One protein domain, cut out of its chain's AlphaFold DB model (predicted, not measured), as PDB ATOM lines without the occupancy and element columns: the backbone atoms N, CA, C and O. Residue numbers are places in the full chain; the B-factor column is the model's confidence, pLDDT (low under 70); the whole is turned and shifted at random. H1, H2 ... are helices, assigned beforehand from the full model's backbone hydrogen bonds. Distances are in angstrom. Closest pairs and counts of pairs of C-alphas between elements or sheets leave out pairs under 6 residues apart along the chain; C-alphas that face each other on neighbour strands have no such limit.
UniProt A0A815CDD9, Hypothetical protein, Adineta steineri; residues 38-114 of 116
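Overview. This is residues 38 to 114 of the 116 residues of the protein "Hypothetical protein" of Adineta steineri (UniProt A0A815CDD9). With little regular structure, this is a loose body of looping chain from which the end of one long helix, residues 104 to 114 of H2, sticks out as an arm; the tiny helix H1 lies at the opposite end. The printed part has 77 residues with two named helices, H1 then H2, and no named strand; the class is all helix, with 25 residues in named elements. It is loose, with a radius of gyration of the C-alphas of 15.3 A, and elongated, spanning 51 by 30 by 19 A.

Along the chain. Residues 38 to 52 hold no named element. H1 is residues 53 to 56, from C-alpha 53 at (106.223, 24.377, -0.986). H2 is residues 94 to 114, 31.4 A long, ending at C-alpha 114 at (86.606, -8.322, 34.348).

Arrangement. H1 and H2 are apart. In H2, 16 of 17 O i to N i+4 pairs are within hydrogen-bond range; H1 is too short for such a pair.

Size, cuts and confidence. The two C-alphas farthest apart, of Ile 53 and Ala 114, are 52.0 A apart. The 37-residue link from H1 to H2 is long. The printed part has no cut. pLDDT is under 70 at residues 58 to 59, 85 to 91 and 113 to 114.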
ATOM      1  N   ILE A  38      96.218  16.828   4.173       86.62
ATOM      2  CA  ILE A  38      96.718  15.804   5.089       86.62
ATOM      3  C   ILE A  38      97.040  16.501   6.403       86.62
ATOM      4  O   ILE A  38      97.682  17.549   6.392       86.62
ATOM      5  N   ASP A  39      96.605  15.919   7.515       86.81
ATOM      6  CA  ASP A  39      96.932  16.413   8.850       86.81
ATOM      7  C   ASP A  39      97.689  15.344   9.648       86.81
ATOM      8  O   ASP A  39      97.708  14.163   9.285       86.81
ATOM      9  N   CYS A  40      98.346  15.766  10.721       81.62
ATOM     10  CA  CYS A  40      99.154  14.907  11.574       81.62
ATOM     11  C   CYS A  40      98.617  14.925  13.006       81.62
ATOM     12  O   CYS A  40      98.192  15.962  13.505       81.62
ATOM     13  N   LEU A  41      98.698  13.794  13.708       85.69
ATOM     14  CA  LEU A  41      98.387  13.760  15.139       85.69
ATOM     15  C   LEU A  41      99.402  14.574  15.956       85.69
ATOM     16  O   LEU A  41      99.036  15.142  16.980       85.69
ATOM     17  N   MET A  42     100.643  14.703  15.475       83.19
ATOM     18  CA  MET A  42     101.662  15.531  16.116       83.19
ATOM     19  C   MET A  42     101.294  17.014  16.059       83.19
ATOM     20  O   MET A  42     101.270  17.610  14.979       83.19
ATOM     21  N   THR A  43     101.154  17.643  17.225       86.19
ATOM     22  CA  THR A  43     100.785  19.062  17.363       86.19
ATOM     23  C   THR A  43     101.665  20.007  16.542       86.19
ATOM     24  O   THR A  43     101.163  20.965  15.964       86.19
ATOM     25  N   LYS A  44     102.970  19.719  16.413       83.56
ATOM     26  CA  LYS A  44     103.905  20.518  15.597       83.56
ATOM     27  C   LYS A  44     103.471  20.651  14.132       83.56
ATOM     28  O   LYS A  44     103.728  21.677  13.510       83.56
ATOM     29  N   HIS A  45     102.882  19.597  13.576       84.25
ATOM     30  CA  HIS A  45     102.531  19.520  12.160       84.25
ATOM     31  C   HIS A  45     101.032  19.695  11.912       84.25
ATOM     32  O   HIS A  45     100.601  19.611  10.762       84.25
ATOM     33  N   GLN A  46     100.255  19.957  12.966       88.44
ATOM     34  CA  GLN A  46      98.827  20.188  12.843       88.44
ATOM     35  C   GLN A  46      98.538  21.447  12.032       88.44
ATOM     36  O   GLN A  46      99.213  22.469  12.189       88.44
ATOM     37  N   LYS A  47      97.499  21.394  11.189       88.88
ATOM     38  CA  LYS A  47      97.021  22.540  10.387       88.88
ATOM     39  C   LYS A  47      98.062  23.106   9.407       88.88
ATOM     40  O   LYS A  47      97.888  24.217   8.898       88.88
ATOM     41  N   LEU A  48      99.135  22.368   9.114       87.88
ATOM     42  CA  LEU A  48     100.090  22.764   8.086       87.88
ATOM     43  C   LEU A  48      99.486  22.569   6.696       87.88
ATOM     44  O   LEU A  48      98.964  21.513   6.350       87.88
ATOM     45  N   ASN A  49      99.621  23.591   5.853       88.25
ATOM     46  CA  ASN A  49      99.252  23.478   4.450       88.25
ATOM     47  C   ASN A  49     100.395  22.822   3.661       88.25
ATOM     48  O   ASN A  49     101.320  23.515   3.230       88.25
ATOM     49  N   PHE A  50     100.325  21.510   3.435       84.19
ATOM     50  CA  PHE A  50     101.340  20.760   2.677       84.19
ATOM     51  C   PHE A  50     101.352  21.058   1.168       84.19
ATOM     52  O   PHE A  50     102.328  20.744   0.475       84.19
ATOM     53  N   SER A  51     100.316  21.721   0.644       83.31
ATOM     54  CA  SER A  51     100.339  22.212  -0.740       83.31
ATOM     55  C   SER A  51     101.377  23.321  -0.917       83.31
ATOM     56  O   SER A  51     101.994  23.412  -1.980       83.31
ATOM     57  N   ALA A  52     101.631  24.106   0.132       86.38
ATOM     58  CA  ALA A  52     102.611  25.180   0.125       86.38
ATOM     59  C   ALA A  52     104.045  24.617   0.189       86.38
ATOM     60  O   ALA A  52     104.400  23.880   1.107       86.38
ATOM     61  N   ILE A  53     104.881  24.961  -0.797       82.44
ATOM     62  CA  ILE A  53     106.223  24.377  -0.986       82.44
ATOM     63  C   ILE A  53     107.120  24.586   0.242       82.44
ATOM     64  O   ILE A  53     107.873  23.685   0.612       82.44
ATOM     65  N   GLN A  54     107.009  25.733   0.910       84.81
ATOM     66  CA  GLN A  54     107.774  26.048   2.117       84.81
ATOM     67  C   GLN A  54     107.517  25.060   3.267       84.81
ATOM     68  O   GLN A  54     108.432  24.761   4.030       84.81
ATOM     69  N   ASN A  55     106.318  24.472   3.329       82.81
ATOM     70  CA  ASN A  55     105.930  23.496   4.351       82.81
ATOM     71  C   ASN A  55     106.343  22.057   3.989       82.81
ATOM     72  O   ASN A  55     105.986  21.111   4.686       82.81
ATOM     73  N   ARG A  56     107.079  21.847   2.890       76.44
ATOM     74  CA  ARG A  56     107.577  20.514   2.502       76.44
ATOM     75  C   ARG A  56     108.969  20.211   3.059       76.44
ATOM     76  O   ARG A  56     109.404  19.068   3.015       76.44
ATOM     77  N   ASN A  57     109.659  21.217   3.605       72.44
ATOM     78  CA  ASN A  57     111.028  21.103   4.121       72.44
ATOM     79  C   ASN A  57     111.115  21.176   5.661       72.44
ATOM     80  O   ASN A  57     112.182  21.450   6.202       72.44
ATOM     81  N   CYS A  58     110.019  20.907   6.378       67.12
ATOM     82  CA  CYS A  58     109.883  21.152   7.823       67.12
ATOM     83  C   CYS A  58     110.858  20.390   8.737       67.12
ATOM     84  O   CYS A  58     111.019  20.767   9.895       67.12
ATOM     85  N   ASN A  59     111.475  19.305   8.258       69.69
ATOM     86  CA  ASN A  59     112.321  18.428   9.075       69.69
ATOM     87  C   ASN A  59     113.643  18.029   8.396       69.69
ATOM     88  O   ASN A  59     114.208  16.984   8.720       69.69
ATOM     89  N   SER A  60     114.118  18.803   7.412       73.50
ATOM     90  CA  SER A  60     115.335  18.485   6.642       73.50
ATOM     91  C   SER A  60     115.326  17.086   6.005       73.50
ATOM     92  O   SER A  60     116.383  16.498   5.782       73.50
ATOM     93  N   LYS A  61     114.135  16.536   5.716       72.19
ATOM     94  CA  LYS A  61     113.936  15.163   5.220       72.19
ATOM     95  C   LYS A  61     114.450  14.086   6.188       72.19
ATOM     96  O   LYS A  61     114.718  12.958   5.776       72.19
ATOM     97  N   SER A  62     114.589  14.431   7.469       74.81
ATOM     98  CA  SER A  62     114.895  13.474   8.526       74.81
ATOM     99  C   SER A  62     113.752  12.471   8.651       74.81
ATOM    100  O   SER A  62     112.580  12.818   8.505       74.81
ATOM    101  N   ASN A  63     114.081  11.211   8.919       77.12
ATOM    102  CA  ASN A  63     113.061  10.222   9.220       77.12
ATOM    103  C   ASN A  63     112.566  10.468  10.659       77.12
ATOM    104  O   ASN A  63     113.358  10.314  11.593       77.12
ATOM    105  N   PRO A  64     111.285  10.827  10.864       77.25
ATOM    106  CA  PRO A  64     110.771  11.172  12.188       77.25
ATOM    107  C   PRO A  64     110.738   9.967  13.143       77.25
ATOM    108  O   PRO A  64     110.671  10.155  14.352       77.25
ATOM    109  N   LEU A  65     110.843   8.740  12.617       77.88
ATOM    110  CA  LEU A  65     110.933   7.503  13.399       77.88
ATOM    111  C   LEU A  65     112.336   7.243  13.977       77.88
ATOM    112  O   LEU A  65     112.521   6.285  14.723       77.88
ATOM    113  N   LEU A  66     113.338   8.052  13.625       79.62
ATOM    114  CA  LEU A  66     114.648   7.964  14.267       79.62
ATOM    115  C   LEU A  66     114.544   8.451  15.713       79.62
ATOM    116  O   LEU A  66     113.848   9.427  16.007       79.62
ATOM    117  N   ASN A  67     115.279   7.803  16.614       83.12
ATOM    118  CA  ASN A  67     115.384   8.272  17.994       83.12
ATOM    119  C   ASN A  67     115.914   9.716  18.014       83.12
ATOM    120  O   ASN A  67     116.958   9.999  17.422       83.12
ATOM    121  N   LYS A  68     115.194  10.621  18.686       85.12
ATOM    122  CA  LYS A  68     115.472  12.069  18.712       85.12
ATOM    123  C   LYS A  68     115.451  12.744  17.330       85.12
ATOM    124  O   LYS A  68     116.007  13.828  17.164       85.12
ATOM    125  N   GLY A  69     114.819  12.111  16.340       80.62
ATOM    126  CA  GLY A  69     114.800  12.549  14.943       80.62
ATOM    127  C   GLY A  69     113.911  13.760  14.660       80.62
ATOM    128  O   GLY A  69     114.038  14.351  13.586       80.62
ATOM    129  N   THR A  70     113.050  14.140  15.608       82.81
ATOM    130  CA  THR A  70     112.164  15.305  15.501       82.81
ATOM    131  C   THR A  70     112.456  16.258  16.653       82.81
ATOM    132  O   THR A  70     112.115  15.951  17.782       82.81
ATOM    133  N   ASP A  71     113.121  17.388  16.400       84.38
ATOM    134  CA  ASP A  71     113.466  18.413  17.411       84.38
ATOM    135  C   ASP A  71     114.133  17.876  18.695       84.38
ATOM    136  O   ASP A  71     113.944  18.407  19.787       84.38
ATOM    137  N   GLY A  72     114.909  16.795  18.588       86.31
ATOM    138  CA  GLY A  72     115.554  16.166  19.742       86.31
ATOM    139  C   GLY A  72     114.646  15.242  20.562       86.31
ATOM    140  O   GLY A  72     115.125  14.651  21.534       86.31
ATOM    141  N   ILE A  73     113.382  15.060  20.159       85.88
ATOM    142  CA  ILE A  73     112.428  14.117  20.755       85.88
ATOM    143  C   ILE A  73     112.176  12.903  19.854       85.88
ATOM    144  O   ILE A  73     112.380  12.926  18.636       85.88
ATOM    145  N   SER A  74     111.742  11.817  20.487       86.19
ATOM    146  CA  SER A  74     111.280  10.598  19.821       86.19
ATOM    147  C   SER A  74     109.765  10.574  19.831       86.19
ATOM    148  O   SER A  74     109.162  10.971  20.826       86.19
ATOM    149  N   LEU A  75     109.166  10.080  18.751       86.00
ATOM    150  CA  LEU A  75     107.714   9.990  18.643       86.00
ATOM    151  C   LEU A  75     107.115   9.147  19.767       86.00
ATOM    152  O   LEU A  75     107.705   8.155  20.221       86.00
ATOM    153  N   ASP A  76     105.923   9.540  20.191       86.44
ATOM    154  CA  ASP A  76     105.094   8.730  21.063       86.44
ATOM    155  C   ASP A  76     104.293   7.699  20.245       86.44
ATOM    156  O   ASP A  76     103.771   8.046  19.182       86.44
ATOM    157  N   PRO A  77     104.158   6.440  20.709       86.62
ATOM    158  CA  PRO A  77     103.302   5.458  20.050       86.62
ATOM    159  C   PRO A  77     101.848   5.909  19.839       86.62
ATOM    160  O   PRO A  77     101.221   5.429  18.900       86.62
ATOM    161  N   TYR A  78     101.309   6.818  20.660       85.06
ATOM    162  CA  TYR A  78      99.947   7.345  20.483       85.06
ATOM    163  C   TYR A  78      99.843   8.516  19.494       85.06
ATOM    164  O   TYR A  78      98.740   8.886  19.098       85.06
ATOM    165  N   GLU A  79     100.966   9.090  19.061       84.12
ATOM    166  CA  GLU A  79     100.995  10.169  18.062       84.12
ATOM    167  C   GLU A  79     101.128   9.643  16.624       84.12
ATOM    168  O   GLU A  79     101.170  10.425  15.673       84.12
ATOM    169  N   ILE A  80     101.203   8.322  16.434       82.38
ATOM    170  CA  ILE A  80     101.342   7.692  15.120       82.38
ATOM    171  C   ILE A  80     100.381   6.521  14.953       82.38
ATOM    172  O   ILE A  80     100.176   5.719  15.855       82.38
ATOM    173  N   VAL A  81      99.807   6.404  13.756       78.25
ATOM    174  CA  VAL A  81      98.825   5.352  13.443       78.25
ATOM    175  C   VAL A  81      99.503   3.996  13.231       78.25
ATOM    176  O   VAL A  81      98.967   2.960  13.610       78.25
ATOM    177  N   PHE A  82     100.697   3.997  12.629       76.69
ATOM    178  CA  PHE A  82     101.436   2.781  12.311       76.69
ATOM    179  C   PHE A  82     102.892   2.899  12.740       76.69
ATOM    180  O   PHE A  82     103.568   3.887  12.451       76.69
ATOM    181  N   ILE A  83     103.388   1.842  13.376       75.12
ATOM    182  CA  ILE A  83     104.770   1.751  13.838       75.12
ATOM    183  C   ILE A  83     105.488   0.760  12.946       75.12
ATOM    184  O   ILE A  83     105.204  -0.439  12.943       75.12
ATOM    185  N   LYS A  84     106.442   1.263  12.166       72.19
ATOM    186  CA  LYS A  84     107.304   0.400  11.367       72.19
ATOM    187  C   LYS A  84     108.152  -0.431  12.326       72.19
ATOM    188  O   LYS A  84     108.842   0.129  13.160       72.19
ATOM    189  N   PHE A  85     108.084  -1.756  12.229       64.56
ATOM    190  CA  PHE A  85     108.764  -2.651  13.178       64.56
ATOM    191  C   PHE A  85     110.112  -3.181  12.667       64.56
ATOM    192  O   PHE A  85     110.926  -3.689  13.432       64.56
ATOM    193  N   ASN A  86     110.370  -3.061  11.363       62.69
ATOM    194  CA  ASN A  86     111.541  -3.648  10.718       62.69
ATOM    195  C   ASN A  86     112.637  -2.592  10.490       62.69
ATOM    196  O   ASN A  86     112.795  -2.071   9.381       62.69
ATOM    197  N   TYR A  87     113.366  -2.240  11.554       60.53
ATOM    198  CA  TYR A  87     114.522  -1.339  11.473       60.53
ATOM    199  C   TYR A  87     115.827  -2.120  11.366       60.53
ATOM    200  O   TYR A  87     116.107  -3.021  12.151       60.53
ATOM    201  N   LYS A  88     116.682  -1.708  10.423       58.53
ATOM    202  CA  LYS A  88     118.054  -2.226  10.286       58.53
ATOM    203  C   LYS A  88     119.041  -1.606  11.289       58.53
ATOM    204  O   LYS A  88     120.210  -1.973  11.282       58.53
ATOM    205  N   ARG A  89     118.612  -0.641  12.110       62.44
ATOM    206  CA  ARG A  89     119.467   0.120  13.035       62.44
ATOM    207  C   ARG A  89     119.046  -0.138  14.480       62.44
ATOM    208  O   ARG A  89     117.876  -0.010  14.818       62.44
ATOM    209  N   LEU A  90     120.017  -0.479  15.326       56.47
ATOM    210  CA  LEU A  90     119.798  -0.839  16.734       56.47
ATOM    211  C   LEU A  90     119.238   0.322  17.577       56.47
ATOM    212  O   LEU A  90     118.423   0.086  18.461       56.47
ATOM    213  N   ASN A  91     119.611   1.569  17.266       61.88
ATOM    214  CA  ASN A  91     119.207   2.755  18.037       61.88
ATOM    215  C   ASN A  91     117.771   3.242  17.762       61.88
ATOM    216  O   ASN A  91     117.299   4.133  18.465       61.88
ATOM    217  N   ASP A  92     117.067   2.652  16.791       71.00
ATOM    218  CA  ASP A  92     115.710   3.060  16.391       71.00
ATOM    219  C   ASP A  92     114.610   2.215  17.063       71.00
ATOM    220  O   ASP A  92     113.430   2.326  16.734       71.00
ATOM    221  N   ARG A  93     114.977   1.361  18.029       77.69
ATOM    222  CA  ARG A  93     114.028   0.481  18.728       77.69
ATOM    223  C   ARG A  93     113.175   1.176  19.782       77.69
ATOM    224  O   ARG A  93     112.144   0.637  20.154       77.69
ATOM    225  N   ILE A  94     113.529   2.396  20.194       84.56
ATOM    226  CA  ILE A  94     112.822   3.096  21.273       84.56
ATOM    227  C   ILE A  94     111.315   3.240  21.012       84.56
ATOM    228  O   ILE A  94     110.523   3.050  21.928       84.56
ATOM    229  N   ILE A  95     110.897   3.541  19.778       84.31
ATOM    230  CA  ILE A  95     109.474   3.700  19.444       84.31
ATOM    231  C   ILE A  95     108.759   2.332  19.440       84.31
ATOM    232  O   ILE A  95     107.766   2.202  20.155       84.31
ATOM    233  N   PRO A  96     109.248   1.293  18.722       85.19
ATOM    234  CA  PRO A  96     108.712  -0.069  18.832       85.19
ATOM    235  C   PRO A  96     108.641  -0.614  20.263       85.19
ATOM    236  O   PRO A  96     107.626  -1.187  20.646       85.19
ATOM    237  N   ASP A  97     109.688  -0.414  21.062       87.38
ATOM    238  CA  ASP A  97     109.756  -0.927  22.431       87.38
ATOM    239  C   ASP A  97     108.701  -0.247  23.313       87.38
ATOM    240  O   ASP A  97     107.969  -0.916  24.046       87.38
ATOM    241  N   ARG A  98     108.543   1.079  23.186       88.62
ATOM    242  CA  ARG A  98     107.464   1.815  23.863       88.62
ATOM    243  C   ARG A  98     106.085   1.332  23.414       88.62
ATOM    244  O   ARG A  98     105.198   1.181  24.250       88.62
ATOM    245  N   ALA A  99     105.908   1.046  22.127       89.12
ATOM    246  CA  ALA A  99     104.646   0.537  21.603       89.12
ATOM    247  C   ALA A  99     104.262  -0.821  22.194       89.12
ATOM    248  O   ALA A  99     103.100  -1.027  22.534       89.12
ATOM    249  N   LEU A 100     105.230  -1.726  22.365       89.69
ATOM    250  CA  LEU A 100     105.003  -3.020  23.015       89.69
ATOM    251  C   LEU A 100     104.561  -2.855  24.468       89.69
ATOM    252  O   LEU A 100     103.656  -3.556  24.918       89.69
ATOM    253  N   VAL A 101     105.158  -1.905  25.194       91.75
ATOM    254  CA  VAL A 101     104.729  -1.575  26.561       91.75
ATOM    255  C   VAL A 101     103.287  -1.064  26.569       91.75
ATOM    256  O   VAL A 101     102.493  -1.491  27.404       91.75
ATOM    257  N   TYR A 102     102.923  -0.191  25.627       90.81
ATOM    258  CA  TYR A 102     101.578   0.386  25.568       90.81
ATOM    259  C   TYR A 102     100.538  -0.670  25.184       90.81
ATOM    260  O   TYR A 102      99.483  -0.746  25.810       90.81
ATOM    261  N   GLN A 103     100.868  -1.544  24.230       89.62
ATOM    262  CA  GLN A 103     100.050  -2.702  23.874       89.62
ATOM    263  C   GLN A 103      99.804  -3.601  25.090       89.62
ATOM    264  O   GLN A 103      98.658  -3.961  25.359       89.62
ATOM    265  N   LYS A 104     100.854  -3.899  25.868       93.12
ATOM    266  CA  LYS A 104     100.724  -4.676  27.104       93.12
ATOM    267  C   LYS A 104      99.764  -4.005  28.090       93.12
ATOM    268  O   LYS A 104      98.887  -4.673  28.621       93.12
ATOM    269  N   TRP A 105      99.877  -2.695  28.311       92.94
ATOM    270  CA  TRP A 105      98.956  -1.978  29.203       92.94
ATOM    271  C   TRP A 105      97.502  -2.017  28.716       92.94
ATOM    272  O   TRP A 105      96.593  -2.163  29.529       92.94
ATOM    273  N   VAL A 106      97.268  -1.933  27.404       90.69
ATOM    274  CA  VAL A 106      95.926  -2.080  26.818       90.69
ATOM    275  C   VAL A 106      95.365  -3.490  27.042       90.69
ATOM    276  O   VAL A 106      94.179  -3.641  27.338       90.69
ATOM    277  N   GLU A 107      96.192  -4.527  26.922       92.69
ATOM    278  CA  GLU A 107      95.802  -5.915  27.207       92.69
ATOM    279  C   GLU A 107      95.522  -6.138  28.699       92.69
ATOM    280  O   GLU A 107      94.488  -6.710  29.053       92.69
ATOM    281  N   ASP A 108      96.383  -5.617  29.574       92.50
ATOM    282  CA  ASP A 108      96.207  -5.667  31.026       92.50
ATOM    283  C   ASP A 108      94.900  -4.972  31.447       92.50
ATOM    284  O   ASP A 108      94.165  -5.499  32.285       92.50
ATOM    285  N   LEU A 109      94.560  -3.826  30.840       89.69
ATOM    286  CA  LEU A 109      93.285  -3.138  31.076       89.69
ATOM    287  C   LEU A 109      92.085  -4.014  30.708       89.69
ATOM    288  O   LEU A 109      91.174  -4.136  31.523       89.69
ATOM    289  N   LYS A 110      92.099  -4.670  29.539       88.50
ATOM    290  CA  LYS A 110      91.018  -5.581  29.111       88.50
ATOM    291  C   LYS A 110      90.831  -6.750  30.079       88.50
ATOM    292  O   LYS A 110      89.701  -7.134  30.379       88.50
ATOM    293  N   ASN A 111      91.934  -7.285  30.596       81.69
ATOM    294  CA  ASN A 111      91.915  -8.387  31.556       81.69
ATOM    295  C   ASN A 111      91.466  -7.934  32.958       81.69
ATOM    296  O   ASN A 111      90.844  -8.704  33.690       81.69
ATOM    297  N   ASN A 112      91.747  -6.683  33.334       76.44
ATOM    298  CA  ASN A 112      91.354  -6.106  34.621       76.44
ATOM    299  C   ASN A 112      89.919  -5.561  34.636       76.44
ATOM    300  O   ASN A 112      89.308  -5.529  35.701       76.44
ATOM    301  N   THR A 113      89.336  -5.195  33.491       57.91
ATOM    302  CA  THR A 113      87.914  -4.813  33.402       57.91
ATOM    303  C   THR A 113      86.942  -5.949  33.739       57.91
ATOM    304  O   THR A 113      85.775  -5.680  33.974       57.91
ATOM    305  N   ALA A 114      87.402  -7.202  33.833       53.09
ATOM    306  CA  ALA A 114      86.606  -8.322  34.348       53.09
ATOM    307  C   ALA A 114      86.564  -8.401  35.893       53.09
ATOM    308  O   ALA A 114      86.011  -9.357  36.435       53.09
TER     309      ALA A 114